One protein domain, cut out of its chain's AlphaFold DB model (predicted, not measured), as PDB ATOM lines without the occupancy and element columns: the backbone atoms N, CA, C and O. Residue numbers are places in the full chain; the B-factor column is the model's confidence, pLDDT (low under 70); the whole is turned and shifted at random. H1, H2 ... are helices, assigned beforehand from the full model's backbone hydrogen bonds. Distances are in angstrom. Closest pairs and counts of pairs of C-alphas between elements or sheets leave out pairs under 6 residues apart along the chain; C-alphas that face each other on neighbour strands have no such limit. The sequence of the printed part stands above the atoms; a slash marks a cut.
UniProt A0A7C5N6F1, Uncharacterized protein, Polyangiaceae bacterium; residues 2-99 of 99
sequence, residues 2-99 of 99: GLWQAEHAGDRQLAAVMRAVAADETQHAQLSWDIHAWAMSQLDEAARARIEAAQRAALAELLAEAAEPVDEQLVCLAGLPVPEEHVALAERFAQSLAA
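AT A GLANCE: This is residues 2 to 99 of the 99 residues of an uncharacterized protein of Polyangiaceae bacterium (UniProt A0A7C5N6F1). Two long helices, H2 and H3, run opposite ways as the sides of a long open frame, close at the end where they are linked and with an empty middle between them. At the far end, short H1 folds back beside the first part of H2, H4 sits between the ends of the long sides, and H5 folds back beside the last part of H3. The printed part has 98 residues with five named helices, H1 to H5 in order, and no named strand; the class is all helix. It is loose, with a radius of gyration of the C-alphas of 16.2 A, and elongated, spanning 48 by 26 by 19 A.

IN THESE COORDINATES: Find C-alpha 2 at (217.119, 156.334, 140.861), where H1, residues 2 to 8, begins. H2, residues 12 to 42, runs 45.3 A, with a kink of 26 degrees near residue 23, to C-alpha 42 at (204.263, 164.345, 169.414). H3, residues 45 to 66, returns over 31.6 A. H4 is residues 72 to 78. H5, residues 83 to 97, covers 21.2 A and ends at C-alpha 97 at (208.985, 169.914, 149.915).

HOW THE PARTS SIT: Look first at the helical hairpin of H1 and H2: they touch, through residues 14 to 22 alone of H2, with the closest C-alphas, Ala 6 and Ala 15, 4.1 A apart, at a shallow tilt of 26 degrees, opposite ways. H2 and H3 are close but not clearly touching; their closest C-alphas, Met 40 and Arg 48, are 6.4 A apart. H4 is close to but not clearly touching H2, the closest C-alphas, Leu 14 and Ala 78, being 6.9 A apart, and about perpendicular to it at 83 degrees. H3 touches H5 with residues 59 to 66 alone, the closest C-alphas being Ala 66 and Val 87 at 5.0 A. H2 and H5 are apart. Every O i to N i+4 pair is within hydrogen-bond range in H1, H3, H4 and H5, and 26 of 27 are in H2.

THE WHOLE: The farthest C-alphas, Gly 10 and Asp 44, are 48.6 A apart. Residues 27 to 35 of H2 stand free. The printed part has no cut, and the four links are tight. The mean pLDDT of the printed part is 94.4; residue 99, the chain's last, is under 70.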
ATOM      1  N   GLY A   2     217.151 157.713 141.396       86.25
ATOM      2  CA  GLY A   2     217.119 156.334 140.861       86.25
ATOM      3  C   GLY A   2     216.433 156.174 139.491       86.25
ATOM      4  O   GLY A   2     216.984 155.523 138.608       86.25
ATOM      5  N   LEU A   3     215.284 156.833 139.272       90.88
ATOM      6  CA  LEU A   3     214.596 156.842 137.967       90.88
ATOM      7  C   LEU A   3     215.458 157.448 136.849       90.88
ATOM      8  O   LEU A   3     215.528 156.882 135.766       90.88
ATOM      9  N   TRP A   4     216.159 158.549 137.134       94.38
ATOM     10  CA  TRP A   4     217.052 159.190 136.168       94.38
ATOM     11  C   TRP A   4     218.146 158.222 135.714       94.38
ATOM     12  O   TRP A   4     218.317 157.995 134.520       94.38
ATOM     13  N   GLN A   5     218.837 157.578 136.655       95.25
ATOM     14  CA  GLN A   5     219.891 156.615 136.325       95.25
ATOM     15  C   GLN A   5     219.341 155.373 135.614       95.25
ATOM     16  O   GLN A   5     219.991 154.836 134.723       95.25
ATOM     17  N   ALA A   6     218.121 154.938 135.942       95.19
ATOM     18  CA  ALA A   6     217.455 153.844 135.237       95.19
ATOM     19  C   ALA A   6     217.158 154.153 133.755       95.19
ATOM     20  O   ALA A   6     216.979 153.223 132.962       95.19
ATOM     21  N   GLU A   7     217.073 155.435 133.394       95.75
ATOM     22  CA  GLU A   7     216.819 155.923 132.035       95.75
ATOM     23  C   GLU A   7     218.105 156.300 131.285       95.75
ATOM     24  O   GLU A   7     218.175 156.095 130.075       95.75
ATOM     25  N   HIS A   8     219.121 156.806 131.992       96.12
ATOM     26  CA  HIS A   8     220.312 157.412 131.385       96.12
ATOM     27  C   HIS A   8     221.591 156.567 131.505       96.12
ATOM     28  O   HIS A   8     222.581 156.881 130.849       96.12
ATOM     29  N   ALA A   9     221.611 155.498 132.310       97.12
ATOM     30  CA  ALA A   9     222.804 154.662 132.453       97.12
ATOM     31  C   ALA A   9     223.130 153.888 131.165       97.12
ATOM     32  O   ALA A   9     222.298 153.147 130.634       97.12
ATOM     33  N   GLY A  10     224.377 154.010 130.694       96.25
ATOM     34  CA  GLY A  10     224.888 153.231 129.566       96.25
ATOM     35  C   GLY A  10     225.070 151.742 129.885       96.25
ATOM     36  O   GLY A  10     224.967 150.900 128.989       96.25
ATOM     37  N   ASP A  11     225.294 151.390 131.156       97.69
ATOM     38  CA  ASP A  11     225.302 149.999 131.608       97.69
ATOM     39  C   ASP A  11     223.870 149.493 131.849       97.69
ATOM     40  O   ASP A  11     223.160 149.920 132.763       97.69
ATOM     41  N   ARG A  12     223.452 148.509 131.044       96.19
ATOM     42  CA  ARG A  12     222.108 147.916 131.115       96.19
ATOM     43  C   ARG A  12     221.831 147.169 132.418       96.19
ATOM     44  O   ARG A  12     220.679 147.147 132.855       96.19
ATOM     45  N   GLN A  13     222.836 146.531 133.016       96.88
ATOM     46  CA  GLN A  13     222.667 145.840 134.290       96.88
ATOM     47  C   GLN A  13     222.435 146.859 135.401       96.88
ATOM     48  O   GLN A  13     221.513 146.692 136.200       96.88
ATOM     49  N   LEU A  14     223.211 147.942 135.411       96.19
ATOM     50  CA  LEU A  14     223.012 149.012 136.378       96.19
ATOM     51  C   LEU A  14     221.651 149.695 136.194       96.19
ATOM     52  O   LEU A  14     220.932 149.866 137.173       96.19
ATOM     53  N   ALA A  15     221.249 150.012 134.961       96.94
ATOM     54  CA  ALA A  15     219.941 150.606 134.682       96.94
ATOM     55  C   ALA A  15     218.779 149.752 135.233       96.94
ATOM     56  O   ALA A  15     217.806 150.276 135.778       96.94
ATOM     57  N   ALA A  16     218.884 148.421 135.124       96.88
ATOM     58  CA  ALA A  16     217.896 147.498 135.676       96.88
ATOM     59  C   ALA A  16     217.868 147.520 137.212       96.88
ATOM     60  O   ALA A  16     216.783 147.558 137.795       96.88
ATOM     61  N   VAL A  17     219.038 147.550 137.859       97.19
ATOM     62  CA  VAL A  17     219.148 147.684 139.321       97.19
ATOM     63  C   VAL A  17     218.548 149.009 139.784       97.19
ATOM     64  O   VAL A  17     217.705 149.014 140.677       97.19
ATOM     65  N   MET A  18     218.895 150.123 139.135       97.06
ATOM     66  CA  MET A  18     218.405 151.447 139.527       97.06
ATOM     67  C   MET A  18     216.895 151.594 139.354       97.06
ATOM     68  O   MET A  18     216.264 152.305 140.132       97.06
ATOM     69  N   ARG A  19     216.279 150.869 138.410       96.62
ATOM     70  CA  ARG A  19     214.815 150.809 138.288       96.62
ATOM     71  C   ARG A  19     214.160 150.143 139.500       96.62
ATOM     72  O   ARG A  19     213.145 150.646 139.973       96.62
ATOM     73  N   ALA A  20     214.724 149.037 139.984       96.25
ATOM     74  CA  ALA A  20     214.228 148.365 141.184       96.25
ATOM     75  C   ALA A  20     214.424 149.248 142.424       96.25
ATOM     76  O   ALA A  20     213.465 149.508 143.144       96.25
ATOM     77  N   VAL A  21     215.628 149.810 142.590       96.06
ATOM     78  CA  VAL A  21     215.940 150.745 143.680       96.06
ATOM     79  C   VAL A  21     214.965 151.923 143.683       96.06
ATOM     80  O   VAL A  21     214.407 152.254 144.718       96.06
ATOM     81  N   ALA A  22     214.683 152.535 142.531       94.25
ATOM     82  CA  ALA A  22     213.784 153.685 142.476       94.25
ATOM     83  C   ALA A  22     212.340 153.374 142.915       94.25
ATOM     84  O   ALA A  22     211.663 154.243 143.474       94.25
ATOM     85  N   ALA A  23     211.861 152.153 142.662       94.44
ATOM     86  CA  ALA A  23     210.544 151.712 143.113       94.44
ATOM     87  C   ALA A  23     210.497 151.534 144.639       94.44
ATOM     88  O   ALA A  23     209.520 151.937 145.276       94.44
ATOM     89  N   ASP A  24     211.559 150.983 145.225       96.31
ATOM     90  CA  ASP A  24     211.683 150.823 146.675       96.31
ATOM     91  C   ASP A  24     211.807 152.190 147.362       96.31
ATOM     92  O   ASP A  24     211.078 152.478 148.311       96.31
ATOM     93  N   GLU A  25     212.622 153.092 146.812       93.69
ATOM     94  CA  GLU A  25     212.817 154.431 147.374       93.69
ATOM     95  C   GLU A  25     211.545 155.288 147.359       93.69
ATOM     96  O   GLU A  25     211.354 156.129 148.235       93.69
ATOM     97  N   THR A  26     210.616 155.053 146.427       91.81
ATOM     98  CA  THR A  26     209.309 155.735 146.447       91.81
ATOM     99  C   THR A  26     208.474 155.303 147.659       91.81
ATOM    100  O   THR A  26     207.825 156.130 148.302       91.81
ATOM    101  N   GLN A  27     208.517 154.015 148.014       93.12
ATOM    102  CA  GLN A  27     207.832 153.485 149.197       93.12
ATOM    103  C   GLN A  27     208.525 153.937 150.488       93.12
ATOM    104  O   GLN A  27     207.854 154.332 151.442       93.12
ATOM    105  N   HIS A  28     209.861 153.942 150.507       95.31
ATOM    106  CA  HIS A  28     210.639 154.458 151.634       95.31
ATOM    107  C   HIS A  28     210.399 155.953 151.868       95.31
ATOM    108  O   HIS A  28     210.291 156.382 153.020       95.31
ATOM    109  N   ALA A  29     210.257 156.745 150.802       91.56
ATOM    110  CA  ALA A  29     209.931 158.162 150.904       91.56
ATOM    111  C   ALA A  29     208.562 158.377 151.562       91.56
ATOM    112  O   ALA A  29     208.464 159.166 152.501       91.56
ATOM    113  N   GLN A  30     207.527 157.641 151.140       94.69
ATOM    114  CA  GLN A  30     206.203 157.729 151.765       94.69
ATOM    115  C   GLN A  30     206.250 157.356 153.252       94.69
ATOM    116  O   GLN A  30     205.737 158.095 154.089       94.69
ATOM    117  N   LEU A  31     206.922 156.255 153.598       96.94
ATOM    118  CA  LEU A  31     207.072 155.840 154.993       96.94
ATOM    119  C   LEU A  31     207.798 156.905 155.833       96.94
ATOM    120  O   LEU A  31     207.409 157.176 156.969       96.94
ATOM    121  N   SER A  32     208.838 157.527 155.278       95.00
ATOM    122  CA  SER A  32     209.582 158.596 155.953       95.00
ATOM    123  C   SER A  32     208.702 159.820 156.223       95.00
ATOM    124  O   SER A  32     208.800 160.408 157.302       95.00
ATOM    125  N   TRP A  33     207.798 160.169 155.298       93.75
ATOM    126  CA  TRP A  33     206.801 161.225 155.500       93.75
ATOM    127  C   TRP A  33     205.798 160.888 156.597       93.75
ATOM    128  O   TRP A  33     205.533 161.733 157.454       93.75
ATOM    129  N   ASP A  34     205.291 159.657 156.624       97.56
ATOM    130  CA  ASP A  34     204.345 159.212 157.650       97.56
ATOM    131  C   ASP A  34     204.985 159.260 159.048       97.56
ATOM    132  O   ASP A  34     204.383 159.756 160.006       97.56
ATOM    133  N   ILE A  35     206.244 158.814 159.163       97.19
ATOM    134  CA  ILE A  35     207.027 158.897 160.403       97.19
ATOM    135  C   ILE A  35     207.258 160.353 160.803       97.19
ATOM    136  O   ILE A  35     207.099 160.689 161.976       97.19
ATOM    137  N   HIS A  36     207.625 161.220 159.856       95.56
ATOM    138  CA  HIS A  36     207.828 162.639 160.128       95.56
ATOM    139  C   HIS A  36     206.543 163.287 160.656       95.56
ATOM    140  O   HIS A  36     206.577 163.922 161.710       95.56
ATOM    141  N   ALA A  37     205.406 163.072 159.990       96.19
ATOM    142  CA  ALA A  37     204.117 163.614 160.406       96.19
ATOM    143  C   ALA A  37     203.723 163.147 161.817       96.19
ATOM    144  O   ALA A  37     203.339 163.967 162.657       96.19
ATOM    145  N   TRP A  38     203.881 161.850 162.107       97.56
ATOM    146  CA  TRP A  38     203.656 161.302 163.444       97.56
ATOM    147  C   TRP A  38     204.607 161.906 164.483       97.56
ATOM    148  O   TRP A  38     204.171 162.332 165.548       97.56
ATOM    149  N   ALA A  39     205.905 161.993 164.190       97.06
ATOM    150  CA  ALA A  39     206.869 162.560 165.124       97.06
ATOM    151  C   ALA A  39     206.539 164.029 165.431       97.06
ATOM    152  O   ALA A  39     206.464 164.415 166.596       97.06
ATOM    153  N   MET A  40     206.256 164.842 164.410       96.81
ATOM    154  CA  MET A  40     205.939 166.263 164.582       96.81
ATOM    155  C   MET A  40     204.678 166.488 165.427       96.81
ATOM    156  O   MET A  40     204.636 167.456 166.192       96.81
ATOM    157  N   SER A  41     203.684 165.589 165.388       96.81
ATOM    158  CA  SER A  41     202.500 165.693 166.255       96.81
ATOM    159  C   SER A  41     202.808 165.449 167.736       96.81
ATOM    160  O   SER A  41     202.078 165.945 168.591       96.81
ATOM    161  N   GLN A  42     203.884 164.722 168.048       97.38
ATOM    162  CA  GLN A  42     204.263 164.345 169.414       97.38
ATOM    163  C   GLN A  42     205.311 165.266 170.054       97.38
ATOM    164  O   GLN A  42     205.510 165.206 171.268       97.38
ATOM    165  N   LEU A  43     206.002 166.080 169.256       97.44
ATOM    166  CA  LEU A  43     207.127 166.899 169.705       97.44
ATOM    167  C   LEU A  43     206.703 168.281 170.211       97.44
ATOM    168  O   LEU A  43     205.726 168.866 169.741       97.44
ATOM    169  N   ASP A  44     207.493 168.811 171.146       97.75
ATOM    170  CA  ASP A  44     207.406 170.206 171.570       97.75
ATOM    171  C   ASP A  44     208.027 171.159 170.536       97.75
ATOM    172  O   ASP A  44     208.681 170.753 169.572       97.75
ATOM    173  N   GLU A  45     207.823 172.457 170.747       97.12
ATOM    174  CA  GLU A  45     208.255 173.492 169.808       97.12
ATOM    175  C   GLU A  45     209.779 173.526 169.611       97.12
ATOM    176  O   GLU A  45     210.271 173.713 168.499       97.12
ATOM    177  N   ALA A  46     210.550 173.288 170.675       98.00
ATOM    178  CA  ALA A  46     212.006 173.304 170.600       98.00
ATOM    179  C   ALA A  46     212.545 172.124 169.773       98.00
ATOM    180  O   ALA A  46     213.486 172.280 168.989       98.00
ATOM    181  N   ALA A  47     211.952 170.939 169.924       97.75
ATOM    182  CA  ALA A  47     212.309 169.769 169.141       97.75
ATOM    183  C   ALA A  47     211.869 169.897 167.675       97.75
ATOM    184  O   ALA A  47     212.648 169.541 166.789       97.75
ATOM    185  N   ARG A  48     210.687 170.468 167.405       97.50
ATOM    186  CA  ARG A  48     210.238 170.788 166.037       97.50
ATOM    187  C   ARG A  48     211.205 171.737 165.339       97.50
ATOM    188  O   ARG A  48     211.714 171.405 164.272       97.50
ATOM    189  N   ALA A  49     211.574 172.836 165.997       97.31
ATOM    190  CA  ALA A  49     212.521 173.808 165.455       97.31
ATOM    191  C   ALA A  49     213.888 173.180 165.118       97.31
ATOM    192  O   ALA A  49     214.512 173.537 164.117       97.31
ATOM    193  N   ARG A  50     214.354 172.214 165.923       98.00
ATOM    194  CA  ARG A  50     215.581 171.455 165.630       98.00
ATOM    195  C   ARG A  50     215.455 170.580 164.383       98.00
ATOM    196  O   ARG A  50     216.406 170.516 163.612       98.00
ATOM    197  N   ILE A  51     214.323 169.899 164.203       96.56
ATOM    198  CA  ILE A  51     214.080 169.062 163.019       96.56
ATOM    199  C   ILE A  51     214.043 169.930 161.765       96.56
ATOM    200  O   ILE A  51     214.749 169.637 160.807       96.56
ATOM    201  N   GLU A  52     213.301 171.032 161.789       95.25
ATOM    202  CA  GLU A  52     213.220 171.949 160.650       95.25
ATOM    203  C   GLU A  52     214.582 172.568 160.309       95.25
ATOM    204  O   GLU A  52     214.927 172.735 159.140       95.25
ATOM    205  N   ALA A  53     215.393 172.897 161.321       96.88
ATOM    206  CA  ALA A  53     216.758 173.368 161.107       96.88
ATOM    207  C   ALA A  53     217.633 172.298 160.437       96.88
ATOM    208  O   ALA A  53     218.368 172.620 159.505       96.88
ATOM    209  N   ALA A  54     217.521 171.038 160.868       96.62
ATOM    210  CA  ALA A  54     218.233 169.924 160.253       96.62
ATOM    211  C   ALA A  54     217.768 169.665 158.810       96.62
ATOM    212  O   ALA A  54     218.603 169.451 157.939       96.62
ATOM    213  N   GLN A  55     216.465 169.759 158.526       94.62
ATOM    214  CA  GLN A  55     215.927 169.633 157.166       94.62
ATOM    215  C   GLN A  55     216.459 170.730 156.237       94.62
ATOM    216  O   GLN A  55     216.902 170.434 155.129       94.62
ATOM    217  N   ARG A  56     216.483 171.991 156.692       94.75
ATOM    218  CA  ARG A  56     217.074 173.097 155.919       94.75
ATOM    219  C   ARG A  56     218.563 172.882 155.655       94.75
ATOM    220  O   ARG A  56     219.018 173.159 154.550       94.75
ATOM    221  N   ALA A  57     219.306 172.394 156.649       96.94
ATOM    222  CA  ALA A  57     220.721 172.076 156.486       96.94
ATOM    223  C   ALA A  57     220.933 170.949 155.463       96.94
ATOM    224  O   ALA A  57     221.740 171.116 154.555       96.94
ATOM    225  N   ALA A  58     220.153 169.867 155.545       95.44
ATOM    226  CA  ALA A  58     220.224 168.748 154.608       95.44
ATOM    227  C   ALA A  58     219.885 169.161 153.164       95.44
ATOM    228  O   ALA A  58     220.529 168.710 152.224       95.44
ATOM    229  N   LEU A  59     218.908 170.055 152.968       94.50
ATOM    230  CA  LEU A  59     218.604 170.594 151.637       94.50
ATOM    231  C   LEU A  59     219.739 171.465 151.085       94.50
ATOM    232  O   LEU A  59     220.025 171.409 149.892       94.50
ATOM    233  N   ALA A  60     220.388 172.263 151.937       95.00
ATOM    234  CA  ALA A  60     221.538 173.063 151.528       95.00
ATOM    235  C   ALA A  60     222.746 172.185 151.160       95.00
ATOM    236  O   ALA A  60     223.418 172.468 150.171       95.00
ATOM    237  N   GLU A  61     222.990 171.117 151.922       96.50
ATOM    238  CA  GLU A  61     224.024 170.118 151.638       96.50
ATOM    239  C   GLU A  61     223.755 169.407 150.308       96.50
ATOM    240  O   GLU A  61     224.622 169.407 149.440       96.50
ATOM    241  N   LEU A  62     222.522 168.943 150.078       94.06
ATOM    242  CA  LEU A  62     222.121 168.314 148.817       94.06
ATOM    243  C   LEU A  62     222.378 169.213 147.597       94.06
ATOM    244  O   LEU A  62     222.848 168.743 146.563       94.06
ATOM    245  N   LEU A  63     222.065 170.508 147.695       93.94
ATOM    246  CA  LEU A  63     222.311 171.467 146.612       93.94
ATOM    247  C   LEU A  63     223.806 171.710 146.380       93.94
ATOM    248  O   LEU A  63     224.219 171.886 145.234       93.94
ATOM    249  N   ALA A  64     224.608 171.722 147.446       95.06
ATOM    250  CA  ALA A  64     226.056 171.859 147.342       95.06
ATOM    251  C   ALA A  64     226.686 170.627 146.676       95.06
ATOM    252  O   ALA A  64     227.454 170.784 145.731       95.06
ATOM    253  N   GLU A  65     226.300 169.421 147.104       94.12
ATOM    254  CA  GLU A  65     226.738 168.155 146.504       94.12
ATOM    255  C   GLU A  65     226.332 168.053 145.029       94.12
ATOM    256  O   GLU A  65     227.114 167.617 144.187       94.12
ATOM    257  N   ALA A  66     225.123 168.504 144.682       94.31
ATOM    258  CA  ALA A  66     224.644 168.473 143.305       94.31
ATOM    259  C   ALA A  66     225.486 169.335 142.348       94.31
ATOM    260  O   ALA A  66     225.535 169.055 141.151       94.31
ATOM    261  N   ALA A  67     226.153 170.371 142.864       94.50
ATOM    262  CA  ALA A  67     227.019 171.247 142.086       94.50
ATOM    263  C   ALA A  67     228.443 170.693 141.900       94.50
ATOM    264  O   ALA A  67     229.221 171.264 141.128       94.50
ATOM    265  N   GLU A  68     228.811 169.612 142.592       95.56
ATOM    266  CA  GLU A  68     230.146 169.035 142.473       95.56
ATOM    267  C   GLU A  68     230.359 168.377 141.097       95.56
ATOM    268  O   GLU A  68     229.457 167.729 140.560       95.56
ATOM    269  N   PRO A  69     231.557 168.516 140.496       94.31
ATOM    270  CA  PRO A  69     231.885 167.828 139.257       94.31
ATOM    271  C   PRO A  69     231.785 166.309 139.406       94.31
ATOM    272  O   PRO A  69     232.351 165.720 140.326       94.31
ATOM    273  N   VAL A  70     231.125 165.670 138.443       94.38
ATOM    274  CA  VAL A  70     230.998 164.212 138.372       94.38
ATOM    275  C   VAL A  70     231.968 163.671 137.326       94.38
ATOM    276  O   VAL A  70     232.103 164.240 136.243       94.38
ATOM    277  N   ASP A  71     232.638 162.564 137.646       96.44
ATOM    278  CA  ASP A  71     233.522 161.868 136.711       96.44
ATOM    279  C   ASP A  71     232.768 161.440 135.438       96.44
ATOM    280  O   ASP A  71     231.663 160.890 135.500       96.44
ATOM    281  N   GLU A  72     233.380 161.663 134.273       94.88
ATOM    282  CA  GLU A  72     232.764 161.389 132.970       94.88
ATOM    283  C   GLU A  72     232.338 159.920 132.811       94.88
ATOM    284  O   GLU A  72     231.313 159.634 132.182       94.88
ATOM    285  N   GLN A  73     233.077 158.972 133.400       95.56
ATOM    286  CA  GLN A  73     232.713 157.559 133.348       95.56
ATOM    287  C   GLN A  73     231.456 157.276 134.167       95.56
ATOM    288  O   GLN A  73     230.660 156.431 133.760       95.56
ATOM    289  N   LEU A  74     231.233 157.976 135.280       95.38
ATOM    290  CA  LEU A  74     230.009 157.825 136.066       95.38
ATOM    291  C   LEU A  74     228.799 158.444 135.360       95.38
ATOM    292  O   LEU A  74     227.710 157.873 135.409       95.38
ATOM    293  N   VAL A  75     228.982 159.552 134.643       96.19
ATOM    294  CA  VAL A  75     227.929 160.093 133.772       96.19
ATOM    295  C   VAL A  75     227.575 159.068 132.690       96.19
ATOM    296  O   VAL A  75     226.418 158.673 132.560       96.19
ATOM    297  N   CYS A  76     228.573 158.542 131.973       95.62
ATOM    298  CA  CYS A  76     228.346 157.632 130.849       95.62
ATOM    299  C   CYS A  76     227.820 156.249 131.266       95.62
ATOM    300  O   CYS A  76     226.871 155.729 130.681       95.62
ATOM    301  N   LEU A  77     228.464 155.611 132.244       96.62
ATOM    302  CA  LEU A  77     228.161 154.234 132.637       96.62
ATOM    303  C   LEU A  77     227.046 154.191 133.673       96.62
ATOM    304  O   LEU A  77     226.146 153.359 133.552       96.62
ATOM    305  N   ALA A  78     227.098 155.089 134.663       95.75
ATOM    306  CA  ALA A  78     226.152 155.099 135.769       95.75
ATOM    307  C   ALA A  78     224.928 155.995 135.556       95.75
ATOM    308  O   ALA A  78     223.996 155.951 136.366       95.75
ATOM    309  N   GLY A  79     224.909 156.775 134.472       96.25
ATOM    310  CA  GLY A  79     223.810 157.680 134.156       96.25
ATOM    311  C   GLY A  79     223.665 158.793 135.182       96.25
ATOM    312  O   GLY A  79     222.551 159.276 135.376       96.25
ATOM    313  N   LEU A  80     224.733 159.148 135.908       95.56
ATOM    314  CA  LEU A  80     224.674 160.287 136.819       95.56
ATOM    315  C   LEU A  80     224.452 161.574 136.008       95.56
ATOM    316  O   LEU A  80     225.052 161.720 134.944       95.56
ATOM    317  N   PRO A  81     223.583 162.487 136.476       95.12
ATOM    318  CA  PRO A  81     223.381 163.769 135.811       95.12
ATOM    319  C   PRO A  81     224.670 164.593 135.821       95.12
ATOM    320  O   PRO A  81     225.456 164.516 136.770       95.12
ATOM    321  N   VAL A  82     224.868 165.423 134.793       94.19
ATOM    322  CA  VAL A  82     225.912 166.457 134.864       94.19
ATOM    323  C   VAL A  82     225.527 167.509 135.915       94.19
ATOM    324  O   VAL A  82     224.339 167.627 136.231       94.19
ATOM    325  N   PRO A  83     226.471 168.307 136.451       93.75
ATOM    326  CA  PRO A  83     226.177 169.224 137.559       93.75
ATOM    327  C   PRO A  83     224.987 170.159 137.300       93.75
ATOM    328  O   PRO A  83     224.141 170.343 138.169       93.75
ATOM    329  N   GLU A  84     224.849 170.684 136.078       94.12
ATOM    330  CA  GLU A  84     223.715 171.543 135.702       94.12
ATOM    331  C   GLU A  84     222.356 170.829 135.845       94.12
ATOM    332  O   GLU A  84     221.397 171.384 136.383       94.12
ATOM    333  N   GLU A  85     222.271 169.572 135.405       95.38
ATOM    334  CA  GLU A  85     221.059 168.755 135.507       95.38
ATOM    335  C   GLU A  85     220.806 168.309 136.947       95.38
ATOM    336  O   GLU A  85     219.656 168.261 137.394       95.38
ATOM    337  N   HIS A  86     221.876 167.999 137.680       95.25
ATOM    338  CA  HIS A  86     221.803 167.539 139.056       95.25
ATOM    339  C   HIS A  86     221.278 168.649 139.969       95.25
ATOM    340  O   HIS A  86     220.329 168.418 140.721       95.25
ATOM    341  N   VAL A  87     221.809 169.868 139.829       95.00
ATOM    342  CA  VAL A  87     221.314 171.060 140.530       95.00
ATOM    343  C   VAL A  87     219.845 171.297 140.192       95.00
ATOM    344  O   VAL A  87     219.024 171.414 141.098       95.00
ATOM    345  N   ALA A  88     219.467 171.261 138.911       94.81
ATOM    346  CA  ALA A  88     218.075 171.471 138.514       94.81
ATOM    347  C   ALA A  88     217.117 170.405 139.089       94.81
ATOM    348  O   ALA A  88     215.962 170.704 139.407       94.81
ATOM    349  N   LEU A  89     217.559 169.149 139.216       93.50
ATOM    350  CA  LEU A  89     216.798 168.082 139.876       93.50
ATOM    351  C   LEU A  89     216.661 168.333 141.383       93.50
ATOM    352  O   LEU A  89     215.554 168.206 141.914       93.50
ATOM    353  N   ALA A  90     217.756 168.697 142.052       93.75
ATOM    354  CA  ALA A  90     217.783 168.982 143.483       93.75
ATOM    355  C   ALA A  90     216.907 170.194 143.841       93.75
ATOM    356  O   ALA A  90     216.126 170.129 144.790       93.75
ATOM    357  N   GLU A  91     216.942 171.261 143.041       94.50
ATOM    358  CA  GLU A  91     216.091 172.441 143.221       94.50
ATOM    359  C   GLU A  91     214.603 172.109 143.080       94.50
ATOM    360  O   GLU A  91     213.800 172.517 143.921       94.50
ATOM    361  N   ARG A  92     214.218 171.332 142.056       92.88
ATOM    362  CA  ARG A  92     212.823 170.885 141.887       92.88
ATOM    363  C   ARG A  92     212.354 170.042 143.068       92.88
ATOM    364  O   ARG A  92     211.223 170.203 143.522       92.88
ATOM    365  N   PHE A  93     213.215 169.159 143.569       90.25
ATOM    366  CA  PHE A  93     212.917 168.369 144.757       90.25
ATOM    367  C   PHE A  93     212.716 169.268 145.983       90.25
ATOM    368  O   PHE A  93     211.673 169.182 146.625       90.25
ATOM    369  N   ALA A  94     213.640 170.192 146.255       90.75
ATOM    370  CA  ALA A  94     213.528 171.128 147.373       90.75
ATOM    371  C   ALA A  94     212.240 171.971 147.304       90.75
ATOM    372  O   ALA A  94     211.557 172.136 148.312       90.75
ATOM    373  N   GLN A  95     211.864 172.445 146.112       89.19
ATOM    374  CA  GLN A  95     210.614 173.182 145.893       89.19
ATOM    375  C   GLN A  95     209.374 172.331 146.191       89.19
ATOM    376  O   GLN A  95     208.418 172.840 146.767       89.19
ATOM    377  N   SER A  96     209.396 171.038 145.847       87.75
ATOM    378  CA  SER A  96     208.281 170.127 146.133       87.75
ATOM    379  C   SER A  96     208.062 169.869 147.625       87.75
ATOM    380  O   SER A  96     206.956 169.513 148.010       87.75
ATOM    381  N   LEU A  97     209.089 170.069 148.461       82.44
ATOM    382  CA  LEU A  97     208.985 169.914 149.915       82.44
ATOM    383  C   LEU A  97     208.508 171.180 150.631       82.44
ATOM    384  O   LEU A  97     208.117 171.114 151.793       82.44
ATOM    385  N   ALA A  98     208.597 172.333 149.968       70.56
ATOM    386  CA  ALA A  98     208.182 173.618 150.520       70.56
ATOM    387  C   ALA A  98     206.702 173.952 150.240       70.56
ATOM    388  O   ALA A  98     206.219 174.975 150.731       70.56
ATOM    389  N   ALA A  99     206.023 173.135 149.428       51.47
ATOM    390  CA  ALA A  99     204.617 173.265 149.039       51.47
ATOM    391  C   ALA A  99     203.703 172.424 149.940       51.47
ATOM    392  O   ALA A  99     202.592 172.917 150.246       51.47
TER     393      ALA A  99